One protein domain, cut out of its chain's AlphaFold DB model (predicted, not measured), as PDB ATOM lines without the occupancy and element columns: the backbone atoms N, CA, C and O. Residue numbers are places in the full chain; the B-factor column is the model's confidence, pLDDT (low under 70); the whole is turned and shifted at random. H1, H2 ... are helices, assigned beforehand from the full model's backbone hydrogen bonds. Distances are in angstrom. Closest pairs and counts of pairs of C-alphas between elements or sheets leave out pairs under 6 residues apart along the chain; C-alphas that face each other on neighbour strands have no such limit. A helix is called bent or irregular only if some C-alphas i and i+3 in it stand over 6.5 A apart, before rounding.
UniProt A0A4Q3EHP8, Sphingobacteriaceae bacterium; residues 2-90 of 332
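Overview. This is residues 2 to 90 of the 332 residues of a protein of Sphingobacteriaceae bacterium (UniProt A0A4Q3EHP8). H5 and H6 form a helical hairpin, the core, and H2 packs at a steep angle on the last part of H5. H2 and then H3 run along one side; residues 4 to 9 stick out at the H1 end, and a loop, residues 32 to 44, leads from H3 to little H4 near the start of H5. The printed part has 89 residues with six named helices, H1 to H6 in chain order, and no named strand; its class is all helix. It is compact, with a radius of gyration of the C-alphas of 14.0 A, and elongated, spanning 44 by 28 by 21 A.

Arrangement. H1, residues 2 to 5, and H2, residues 8 to 23, touch only at the corner; their closest C-alphas, of Ala 2 and Tyr 10, are 5.4 A apart. H2 and H3, residues 25 to 31, meet only through their link. H3 and H4, residues 45 to 48, are close but not clearly touching, the closest C-alphas being those of Ala 29 and Phe 47, 6.9 A. H5, residues 52 to 68, is the hub and touches H4 only at the corner, closest at the C-alphas of Glu 45 and Asp 54, 4.4 A. Residues 62 to 68 of H5 touch residues 14 to 18 of H2, opposite ways at a steep tilt of 59 degrees, closest at the C-alphas of Ile 15 and Val 65, 5.9 A. H5 and H6, residues 72 to 87, are a hairpin, opposite ways at 37 degrees, only just steep; the C-alphas of Gly 59 and Val 78 are closest, 5.9 A. Every O i to N i+4 pair is within hydrogen-bond range in H2, H3 and H6, and 11 of 13 in H5; H1 and H4 are too short for one.

Along the chain. H1 begins at C-alpha 2, (163.644, 106.780, 136.168). H2 is 21.4 A long, H5 23.9 A and H6 22.4 A, ending at C-alpha 87, (176.343, 106.220, 168.365). H5 is irregular, with C-alphas 54 and 57 8.1 A apart, and has a kink of 26 degrees near residue 60.

Size, cuts and confidence. The C-alphas farthest apart, of Lys 6 and Asp 35, are 44.9 A apart. The printed part has no cut; the link from H3 to H4, 13 residues, is long. No printed residue has a pLDDT under 70.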
ATOM      1  N   ALA A   2     162.650 107.029 137.226       85.81
ATOM      2  CA  ALA A   2     163.644 106.780 136.168       85.81
ATOM      3  C   ALA A   2     163.720 105.317 135.699       85.81
ATOM      4  O   ALA A   2     163.655 105.054 134.504       85.81
ATOM      5  N   GLY A   3     163.786 104.362 136.632       86.50
ATOM      6  CA  GLY A   3     163.852 102.937 136.288       86.50
ATOM      7  C   GLY A   3     162.600 102.403 135.582       86.50
ATOM      8  O   GLY A   3     162.706 101.522 134.735       86.50
ATOM      9  N   TYR A   4     161.418 102.950 135.889       90.75
ATOM     10  CA  TYR A   4     160.155 102.506 135.288       90.75
ATOM     11  C   TYR A   4     159.894 103.178 133.935       90.75
ATOM     12  O   TYR A   4     159.640 102.495 132.948       90.75
ATOM     13  N   LEU A   5     160.011 104.509 133.877       91.56
ATOM     14  CA  LEU A   5     159.780 105.295 132.659       91.56
ATOM     15  C   LEU A   5     160.961 105.244 131.678       91.56
ATOM     16  O   LEU A   5     160.825 105.685 130.543       91.56
ATOM     17  N   LYS A   6     162.119 104.726 132.112       92.06
ATOM     18  CA  LYS A   6     163.383 104.687 131.354       92.06
ATOM     19  C   LYS A   6     163.841 106.064 130.848       92.06
ATOM     20  O   LYS A   6     164.552 106.162 129.853       92.06
ATOM     21  N   ASP A   7     163.466 107.124 131.561       94.00
ATOM     22  CA  ASP A   7     163.808 108.509 131.236       94.00
ATOM     23  C   ASP A   7     164.898 109.021 132.189       94.00
ATOM     24  O   ASP A   7     164.693 109.141 133.404       94.00
ATOM     25  N   LYS A   8     166.072 109.326 131.623       94.50
ATOM     26  CA  LYS A   8     167.251 109.777 132.375       94.50
ATOM     27  C   LYS A   8     167.059 111.143 133.025       94.50
ATOM     28  O   LYS A   8     167.801 111.443 133.956       94.50
ATOM     29  N   LYS A   9     166.085 111.964 132.607       96.12
ATOM     30  CA  LYS A   9     165.891 113.304 133.189       96.12
ATOM     31  C   LYS A   9     165.645 113.252 134.697       96.12
ATOM     32  O   LYS A   9     166.134 114.111 135.420       96.12
ATOM     33  N   TYR A  10     164.953 112.216 135.177       94.62
ATOM     34  CA  TYR A  10     164.670 112.036 136.601       94.62
ATOM     35  C   TYR A  10     165.930 111.659 137.387       94.62
ATOM     36  O   TYR A  10     166.165 112.195 138.465       94.62
ATOM     37  N   THR A  11     166.771 110.781 136.831       95.06
ATOM     38  CA  THR A  11     168.074 110.449 137.429       95.06
ATOM     39  C   THR A  11     168.997 111.665 137.428       95.06
ATOM     40  O   THR A  11     169.603 111.978 138.448       95.06
ATOM     41  N   ASN A  12     169.067 112.389 136.308       96.94
ATOM     42  CA  ASN A  12     169.886 113.593 136.178       96.94
ATOM     43  C   ASN A  12     169.435 114.686 137.150       96.94
ATOM     44  O   ASN A  12     170.280 115.346 137.741       96.94
ATOM     45  N   TYR A  13     168.125 114.853 137.357       96.44
ATOM     46  CA  TYR A  13     167.590 115.773 138.359       96.44
ATOM     47  C   TYR A  13     168.153 115.460 139.752       96.44
ATOM     48  O   TYR A  13     168.726 116.350 140.377       96.44
ATOM     49  N   ALA A  14     168.067 114.202 140.201       95.69
ATOM     50  CA  ALA A  14     168.573 113.788 141.511       95.69
ATOM     51  C   ALA A  14     170.098 113.956 141.635       95.69
ATOM     52  O   ALA A  14     170.572 114.572 142.590       95.69
ATOM     53  N   ILE A  15     170.862 113.488 140.636       97.25
ATOM     54  CA  ILE A  15     172.328 113.628 140.601       97.25
ATOM     55  C   ILE A  15     172.730 115.103 140.682       97.25
ATOM     56  O   ILE A  15     173.599 115.458 141.473       97.25
ATOM     57  N   ASN A  16     172.090 115.969 139.894       97.56
ATOM     58  CA  ASN A  16     172.431 117.387 139.846       97.56
ATOM     59  C   ASN A  16     172.110 118.105 141.165       97.56
ATOM     60  O   ASN A  16     172.894 118.953 141.583       97.56
ATOM     61  N   HIS A  17     171.010 117.755 141.844       94.25
ATOM     62  CA  HIS A  17     170.650 118.358 143.135       94.25
ATOM     63  C   HIS A  17     171.628 117.969 144.245       94.25
ATOM     64  O   HIS A  17     172.136 118.842 144.949       94.25
ATOM     65  N   VAL A  18     171.961 116.679 144.362       95.38
ATOM     66  CA  VAL A  18     172.975 116.225 145.327       95.38
ATOM     67  C   VAL A  18     174.334 116.840 144.992       95.38
ATOM     68  O   VAL A  18     174.995 117.405 145.863       95.38
ATOM     69  N   ALA A  19     174.738 116.828 143.718       96.25
ATOM     70  CA  ALA A  19     175.987 117.449 143.292       96.25
ATOM     71  C   ALA A  19     176.048 118.941 143.628       96.25
ATOM     72  O   ALA A  19     177.092 119.402 144.079       96.25
ATOM     73  N   PHE A  20     174.954 119.687 143.472       95.38
ATOM     74  CA  PHE A  20     174.911 121.102 143.830       95.38
ATOM     75  C   PHE A  20     175.233 121.338 145.313       95.38
ATOM     76  O   PHE A  20     176.077 122.185 145.615       95.38
ATOM     77  N   GLY A  21     174.626 120.571 146.225       93.25
ATOM     78  CA  GLY A  21     174.895 120.678 147.662       93.25
ATOM     79  C   GLY A  21     176.364 120.412 148.002       93.25
ATOM     80  O   GLY A  21     177.015 121.222 148.661       93.25
ATOM     81  N   PHE A  22     176.925 119.318 147.483       94.38
ATOM     82  CA  PHE A  22     178.314 118.933 147.756       94.38
ATOM     83  C   PHE A  22     179.355 119.835 147.077       94.38
ATOM     84  O   PHE A  22     180.361 120.175 147.698       94.38
ATOM     85  N   ASN A  23     179.116 120.284 145.841       94.94
ATOM     86  CA  ASN A  23     180.032 121.180 145.124       94.94
ATOM     87  C   ASN A  23     180.181 122.535 145.834       94.94
ATOM     88  O   ASN A  23     181.232 123.165 145.755       94.94
ATOM     89  N   ASN A  24     179.138 122.966 146.546       93.19
ATOM     90  CA  ASN A  24     179.113 124.221 147.293       93.19
ATOM     91  C   ASN A  24     179.285 124.019 148.810       93.19
ATOM     92  O   ASN A  24     179.206 124.990 149.563       93.19
ATOM     93  N   TYR A  25     179.572 122.789 149.266       90.00
ATOM     94  CA  TYR A  25     179.621 122.409 150.685       90.00
ATOM     95  C   TYR A  25     180.478 123.371 151.512       90.00
ATOM     96  O   TYR A  25     180.021 123.909 152.516       90.00
ATOM     97  N   LYS A  26     181.720 123.637 151.077       88.88
ATOM     98  CA  LYS A  26     182.655 124.516 151.806       88.88
ATOM     99  C   LYS A  26     182.116 125.939 151.936       88.88
ATOM    100  O   LYS A  26     182.193 126.522 153.011       88.88
ATOM    101  N   THR A  27     181.559 126.481 150.855       91.06
ATOM    102  CA  THR A  27     180.982 127.829 150.835       91.06
ATOM    103  C   THR A  27     179.774 127.921 151.757       91.06
ATOM    104  O   THR A  27     179.642 128.892 152.498       91.06
ATOM    105  N   PHE A  28     178.906 126.910 151.744       90.12
ATOM    106  CA  PHE A  28     177.737 126.872 152.611       90.12
ATOM    107  C   PHE A  28     178.111 126.716 154.085       90.12
ATOM    108  O   PHE A  28     177.552 127.442 154.904       90.12
ATOM    109  N   ALA A  29     179.079 125.855 154.406       86.31
ATOM    110  CA  ALA A  29     179.564 125.654 155.769       86.31
ATOM    111  C   ALA A  29     180.226 126.920 156.338       86.31
ATOM    112  O   ALA A  29     179.940 127.308 157.461       86.31
ATOM    113  N   GLN A  30     181.049 127.625 155.551       87.38
ATOM    114  CA  GLN A  30     181.677 128.887 155.979       87.38
ATOM    115  C   GLN A  30     180.668 130.011 156.249       87.38
ATOM    116  O   GLN A  30     180.944 130.919 157.031       87.38
ATOM    117  N   ARG A  31     179.520 129.987 155.566       85.88
ATOM    118  CA  ARG A  31     178.450 130.977 155.745       85.88
ATOM    119  C   ARG A  31     177.525 130.650 156.909       85.88
ATOM    120  O   ARG A  31     176.838 131.554 157.378       85.88
ATOM    121  N   PHE A  32     177.498 129.401 157.364       84.44
ATOM    122  CA  PHE A  32     176.728 129.011 158.532       84.44
ATOM    123  C   PHE A  32     177.467 129.465 159.794       84.44
ATOM    124  O   PHE A  32     178.451 128.866 160.217       84.44
ATOM    125  N   LYS A  33     177.019 130.581 160.371       76.88
ATOM    126  CA  LYS A  33     177.684 131.238 161.504       76.88
ATOM    127  C   LYS A  33     177.275 130.677 162.872       76.88
ATOM    128  O   LYS A  33     177.717 131.214 163.882       76.88
ATOM    129  N   HIS A  34     176.463 129.613 162.911       76.88
ATOM    130  CA  HIS A  34     175.893 129.024 164.135       76.88
ATOM    131  C   HIS A  34     175.158 130.037 165.041       76.88
ATOM    132  O   HIS A  34     174.938 129.785 166.221       76.88
ATOM    133  N   ASP A  35     174.781 131.189 164.490       77.25
ATOM    134  CA  ASP A  35     174.082 132.293 165.152       77.25
ATOM    135  C   ASP A  35     172.569 132.277 164.874       77.25
ATOM    136  O   ASP A  35     171.814 133.038 165.478       77.25
ATOM    137  N   VAL A  36     172.124 131.389 163.981       71.19
ATOM    138  CA  VAL A  36     170.723 131.147 163.631       71.19
ATOM    139  C   VAL A  36     170.401 129.653 163.743       71.19
ATOM    140  O   VAL A  36     171.293 128.827 163.522       71.19
ATOM    141  N   PRO A  37     169.146 129.269 164.052       75.50
ATOM    142  CA  PRO A  37     168.761 127.861 164.081       75.50
ATOM    143  C   PRO A  37     169.017 127.178 162.733       75.50
ATOM    144  O   PRO A  37     168.761 127.774 161.680       75.50
ATOM    145  N   HIS A  38     169.486 125.929 162.746       71.06
ATOM    146  CA  HIS A  38     169.938 125.222 161.541       71.06
ATOM    147  C   HIS A  38     168.853 125.122 160.451       71.06
ATOM    148  O   HIS A  38     169.169 125.293 159.277       71.06
ATOM    149  N   TYR A  39     167.577 124.986 160.831       73.00
ATOM    150  CA  TYR A  39     166.426 124.926 159.918       73.00
ATOM    151  C   TYR A  39     166.112 126.252 159.201       73.00
ATOM    152  O   TYR A  39     165.375 126.278 158.214       73.00
ATOM    153  N   THR A  40     166.647 127.382 159.677       75.19
ATOM    154  CA  THR A  40     166.466 128.693 159.022       75.19
ATOM    155  C   THR A  40     167.488 128.944 157.917       75.19
ATOM    156  O   THR A  40     167.287 129.816 157.069       75.19
ATOM    157  N   TYR A  41     168.571 128.165 157.893       79.31
ATOM    158  CA  TYR A  41     169.573 128.208 156.844       79.31
ATOM    159  C   TYR A  41     169.364 127.012 155.900       79.31
ATOM    160  O   TYR A  41     169.518 125.880 156.342       79.31
ATOM    161  N   PRO A  42     169.084 127.212 154.595       72.44
ATOM    162  CA  PRO A  42     168.707 126.128 153.673       72.44
ATOM    163  C   PRO A  42     169.689 124.950 153.536       72.44
ATOM    164  O   PRO A  42     169.343 123.944 152.929       72.44
ATOM    165  N   PHE A  43     170.916 125.079 154.052       82.12
ATOM    166  CA  PHE A  43     171.927 124.021 154.070       82.12
ATOM    167  C   PHE A  43     172.449 123.712 155.482       82.12
ATOM    168  O   PHE A  43     173.410 122.965 155.598       82.12
ATOM    169  N   GLY A  44     171.874 124.278 156.550       79.19
ATOM    170  CA  GLY A  44     172.377 124.116 157.924       79.19
ATOM    171  C   GLY A  44     172.352 122.657 158.359       79.19
ATOM    172  O   GLY A  44     173.379 122.112 158.759       79.19
ATOM    173  N   GLU A  45     171.214 122.017 158.104       82.75
ATOM    174  CA  GLU A  45     170.937 120.585 158.278       82.75
ATOM    175  C   GLU A  45     171.997 119.680 157.629       82.75
ATOM    176  O   GLU A  45     172.367 118.629 158.153       82.75
ATOM    177  N   PHE A  46     172.586 120.122 156.514       80.62
ATOM    178  CA  PHE A  46     173.618 119.363 155.812       80.62
ATOM    179  C   PHE A  46     174.916 119.215 156.626       80.62
ATOM    180  O   PHE A  46     175.723 118.324 156.348       80.62
ATOM    181  N   PHE A  47     175.124 120.068 157.633       80.12
ATOM    182  CA  PHE A  47     176.338 120.114 158.447       80.12
ATOM    183  C   PHE A  47     176.113 119.690 159.897       80.12
ATOM    184  O   PHE A  47     177.030 119.120 160.494       80.12
ATOM    185  N   THR A  48     174.935 119.986 160.447       81.31
ATOM    186  CA  THR A  48     174.629 119.866 161.877       81.31
ATOM    187  C   THR A  48     174.299 118.443 162.289       81.31
ATOM    188  O   THR A  48     174.829 117.982 163.297       81.31
ATOM    189  N   MET A  49     173.504 117.723 161.485       86.44
ATOM    190  CA  MET A  49     173.005 116.384 161.828       86.44
ATOM    191  C   MET A  49     172.345 116.341 163.225       86.44
ATOM    192  O   MET A  49     172.394 115.324 163.908       86.44
ATOM    193  N   GLU A  50     171.746 117.450 163.673       83.56
ATOM    194  CA  GLU A  50     171.190 117.619 165.022       83.56
ATOM    195  C   GLU A  50     169.904 116.811 165.220       83.56
ATOM    196  O   GLU A  50     169.589 116.391 166.337       83.56
ATOM    197  N   GLU A  51     169.180 116.537 164.137       87.81
ATOM    198  CA  GLU A  51     167.947 115.757 164.116       87.81
ATOM    199  C   GLU A  51     167.965 114.682 163.028       87.81
ATOM    200  O   GLU A  51     168.788 114.700 162.119       87.81
ATOM    201  N   LEU A  52     167.042 113.717 163.108       91.44
ATOM    202  CA  LEU A  52     166.863 112.764 162.008       91.44
ATOM    203  C   LEU A  52     166.380 113.464 160.730       91.44
ATOM    204  O   LEU A  52     166.712 113.005 159.639       91.44
ATOM    205  N   ASP A  53     165.650 114.574 160.861       90.44
ATOM    206  CA  ASP A  53     165.196 115.391 159.732       90.44
ATOM    207  C   ASP A  53     166.389 115.990 158.961       90.44
ATOM    208  O   ASP A  53     166.344 116.059 157.732       90.44
ATOM    209  N   ASP A  54     167.495 116.301 159.653       89.56
ATOM    210  CA  ASP A  54     168.686 116.914 159.057       89.56
ATOM    211  C   ASP A  54     169.394 116.010 158.042       89.56
ATOM    212  O   ASP A  54     169.962 116.488 157.059       89.56
ATOM    213  N   PHE A  55     169.437 114.698 158.300       91.88
ATOM    214  CA  PHE A  55     170.312 113.783 157.556       91.88
ATOM    215  C   PHE A  55     169.670 112.461 157.155       91.88
ATOM    216  O   PHE A  55     170.231 111.758 156.321       91.88
ATOM    217  N   GLY A  56     168.527 112.090 157.721       94.56
ATOM    218  CA  GLY A  56     167.909 110.786 157.523       94.56
ATOM    219  C   GLY A  56     167.450 110.565 156.082       94.56
ATOM    220  O   GLY A  56     168.138 109.940 155.271       94.56
ATOM    221  N   ALA A  57     166.299 111.135 155.717       93.19
ATOM    222  CA  ALA A  57     165.748 110.995 154.367       93.19
ATOM    223  C   ALA A  57     166.699 111.538 153.279       93.19
ATOM    224  O   ALA A  57     166.866 110.927 152.220       93.19
ATOM    225  N   MET A  58     167.370 112.661 153.553       92.50
ATOM    226  CA  MET A  58     168.341 113.249 152.629       92.50
ATOM    227  C   MET A  58     169.591 112.373 152.475       92.50
ATOM    228  O   MET A  58     170.018 112.124 151.350       92.50
ATOM    229  N   GLY A  59     170.136 111.825 153.561       95.38
ATOM    230  CA  GLY A  59     171.257 110.889 153.519       95.38
ATOM    231  C   GLY A  59     170.918 109.602 152.775       95.38
ATOM    232  O   GLY A  59     171.764 109.095 152.038       95.38
ATOM    233  N   ALA A  60     169.674 109.121 152.872       96.81
ATOM    234  CA  ALA A  60     169.195 108.007 152.054       96.81
ATOM    235  C   ALA A  60     169.249 108.365 150.557       96.81
ATOM    236  O   ALA A  60     169.797 107.609 149.760       96.81
ATOM    237  N   SER A  61     168.789 109.565 150.179       95.44
ATOM    238  CA  SER A  61     168.899 110.054 148.793       95.44
ATOM    239  C   SER A  61     170.353 110.229 148.331       95.44
ATOM    240  O   SER A  61     170.673 109.933 147.181       95.44
ATOM    241  N   VAL A  62     171.262 110.678 149.206       97.06
ATOM    242  CA  VAL A  62     172.701 110.767 148.894       97.06
ATOM    243  C   VAL A  62     173.295 109.378 148.651       97.06
ATOM    244  O   VAL A  62     174.076 109.211 147.713       97.06
ATOM    245  N   ALA A  63     172.912 108.374 149.444       97.44
ATOM    246  CA  ALA A  63     173.333 106.990 149.250       97.44
ATOM    247  C   ALA A  63     172.803 106.408 147.923       97.44
ATOM    248  O   ALA A  63     173.582 105.829 147.163       97.44
ATOM    249  N   GLU A  64     171.533 106.643 147.581       96.19
ATOM    250  CA  GLU A  64     170.967 106.243 146.282       96.19
ATOM    251  C   GLU A  64     171.704 106.918 145.110       96.19
ATOM    252  O   GLU A  64     172.045 106.269 144.115       96.19
ATOM    253  N   VAL A  65     172.004 108.220 145.218       97.19
ATOM    254  CA  VAL A  65     172.783 108.943 144.201       97.19
ATOM    255  C   VAL A  65     174.209 108.413 144.109       97.19
ATOM    256  O   VAL A  65     174.720 108.298 142.998       97.19
ATOM    257  N   TYR A  66     174.847 108.036 145.219       97.75
ATOM    258  CA  TYR A  66     176.171 107.413 145.193       97.75
ATOM    259  C   TYR A  66     176.184 106.126 144.354       97.75
ATOM    260  O   TYR A  66     177.112 105.930 143.570       97.75
ATOM    261  N   SER A  67     175.144 105.289 144.431       95.00
ATOM    262  CA  SER A  67     175.025 104.089 143.586       95.00
ATOM    263  C   SER A  67     174.897 104.398 142.087       95.00
ATOM    264  O   SER A  67     175.223 103.553 141.256       95.00
ATOM    265  N   LEU A  68     174.430 105.597 141.728       94.81
ATOM    266  CA  LEU A  68     174.239 106.044 140.343       94.81
ATOM    267  C   LEU A  68     175.425 106.861 139.804       94.81
ATOM    268  O   LEU A  68     175.742 106.797 138.618       94.81
ATOM    269  N   SER A  69     176.056 107.656 140.667       96.69
ATOM    270  CA  SER A  69     177.177 108.546 140.371       96.69
ATOM    271  C   SER A  69     178.161 108.516 141.549       96.69
ATOM    272  O   SER A  69     178.090 109.366 142.445       96.69
ATOM    273  N   PRO A  70     179.065 107.519 141.589       97.12
ATOM    274  CA  PRO A  70     179.932 107.313 142.738       97.12
ATOM    275  C   PRO A  70     180.922 108.461 142.911       97.12
ATOM    276  O   PRO A  70     181.745 108.724 142.032       97.12
ATOM    277  N   LYS A  71     180.886 109.105 144.080       97.50
ATOM    278  CA  LYS A  71     181.899 110.070 144.514       97.50
ATOM    279  C   LYS A  71     182.308 109.833 145.972       97.50
ATOM    280  O   LYS A  71     181.431 109.526 146.788       97.50
ATOM    281  N   PRO A  72     183.603 109.956 146.324       97.25
ATOM    282  CA  PRO A  72     184.078 109.713 147.687       97.25
ATOM    283  C   PRO A  72     183.368 110.560 148.749       97.25
ATOM    284  O   PRO A  72     183.049 110.056 149.822       97.25
ATOM    285  N   GLU A  73     183.068 111.822 148.450       96.00
ATOM    286  CA  GLU A  73     182.401 112.745 149.368       96.00
ATOM    287  C   GLU A  73     180.982 112.298 149.749       96.00
ATOM    288  O   GLU A  73     180.596 112.454 150.907       96.00
ATOM    289  N   TYR A  74     180.239 111.669 148.832       96.88
ATOM    290  CA  TYR A  74     178.892 111.153 149.107       96.88
ATOM    291  C   TYR A  74     178.964 109.970 150.068       96.88
ATOM    292  O   TYR A  74     178.271 109.941 151.083       96.88
ATOM    293  N   LYS A  75     179.871 109.026 149.789       97.12
ATOM    294  CA  LYS A  75     180.109 107.875 150.663       97.12
ATOM    295  C   LYS A  75     180.557 108.318 152.054       97.12
ATOM    296  O   LYS A  75     180.021 107.836 153.046       97.12
ATOM    297  N   ASN A  76     181.503 109.251 152.136       96.44
ATOM    298  CA  ASN A  76     182.004 109.758 153.412       96.44
ATOM    299  C   ASN A  76     180.902 110.444 154.229       96.44
ATOM    300  O   ASN A  76     180.837 110.244 155.441       96.44
ATOM    301  N   TYR A  77     180.021 111.209 153.577       95.69
ATOM    302  CA  TYR A  77     178.860 111.807 154.232       95.69
ATOM    303  C   TYR A  77     177.921 110.743 154.807       95.69
ATOM    304  O   TYR A  77     177.599 110.799 155.992       95.69
ATOM    305  N   VAL A  78     177.546 109.740 154.006       96.75
ATOM    306  CA  VAL A  78     176.658 108.651 154.442       96.75
ATOM    307  C   VAL A  78     177.263 107.883 155.616       96.75
ATOM    308  O   VAL A  78     176.579 107.644 156.603       96.75
ATOM    309  N   LEU A  79     178.557 107.554 155.571       96.75
ATOM    310  CA  LEU A  79     179.223 106.850 156.671       96.75
ATOM    311  C   LEU A  79     179.317 107.702 157.945       96.75
ATOM    312  O   LEU A  79     179.128 107.180 159.043       96.75
ATOM    313  N   LYS A  80     179.563 109.013 157.816       95.12
ATOM    314  CA  LYS A  80     179.535 109.947 158.951       95.12
ATOM    315  C   LYS A  80     178.139 109.997 159.579       95.12
ATOM    316  O   LYS A  80     178.016 109.849 160.792       95.12
ATOM    317  N   ALA A  81     177.106 110.166 158.759       95.38
ATOM    318  CA  ALA A  81     175.718 110.204 159.202       95.38
ATOM    319  C   ALA A  81     175.278 108.870 159.833       95.38
ATOM    320  O   ALA A  81     174.610 108.863 160.862       95.38
ATOM    321  N   ALA A  82     175.712 107.734 159.281       95.81
ATOM    322  CA  ALA A  82     175.435 106.412 159.836       95.81
ATOM    323  C   ALA A  82     176.068 106.235 161.220       95.81
ATOM    324  O   ALA A  82     175.408 105.736 162.127       95.81
ATOM    325  N   LYS A  83     177.316 106.688 161.400       94.31
ATOM    326  CA  LYS A  83     177.980 106.687 162.707       94.31
ATOM    327  C   LYS A  83     177.196 107.518 163.726       94.31
ATOM    328  O   LYS A  83     176.884 107.018 164.804       94.31
ATOM    329  N   HIS A  84     176.821 108.742 163.354       92.38
ATOM    330  CA  HIS A  84     176.027 109.629 164.205       92.38
ATOM    331  C   HIS A  84     174.676 108.990 164.586       92.38
ATOM    332  O   HIS A  84     174.306 108.952 165.760       92.38
ATOM    333  N   LEU A  85     173.975 108.384 163.619       92.94
ATOM    334  CA  LEU A  85     172.726 107.647 163.844       92.94
ATOM    335  C   LEU A  85     172.873 106.518 164.879       92.94
ATOM    336  O   LEU A  85     171.978 106.301 165.702       92.94
ATOM    337  N   THR A  86     173.965 105.756 164.806       88.69
ATOM    338  CA  THR A  86     174.169 104.578 165.657       88.69
ATOM    339  C   THR A  86     174.731 104.909 167.033       88.69
ATOM    340  O   THR A  86     174.397 104.211 167.986       88.69
ATOM    341  N   GLU A  87     175.568 105.942 167.148       88.69
ATOM    342  CA  GLU A  87     176.343 106.220 168.365       88.69
ATOM    343  C   GLU A  87     175.806 107.405 169.179       88.69
ATOM    344  O   GLU A  87     175.942 107.409 170.400       88.69
ATOM    345  N   GLU A  88     175.191 108.402 168.536       88.00
ATOM    346  CA  GLU A  88     174.888 109.691 169.178       88.00
ATOM    347  C   GLU A  88     173.382 109.950 169.336       88.00
ATOM    348  O   GLU A  88     172.961 110.694 170.226       88.00
ATOM    349  N   ARG A  89     172.534 109.326 168.508       91.38
ATOM    350  CA  ARG A  89     171.084 109.551 168.569       91.38
ATOM    351  C   ARG A  89     170.456 108.987 169.838       91.38
ATOM    352  O   ARG A  89     170.673 107.840 170.221       91.38
ATOM    353  N   SER A  90     169.581 109.798 170.431       93.62
ATOM    354  CA  SER A  90     168.803 109.416 171.609       93.62
ATOM    355  C   SER A  90     167.860 108.256 171.300       93.62
ATOM    356  O   SER A  90     167.142 108.257 170.295       93.62
TER     357      SER A  90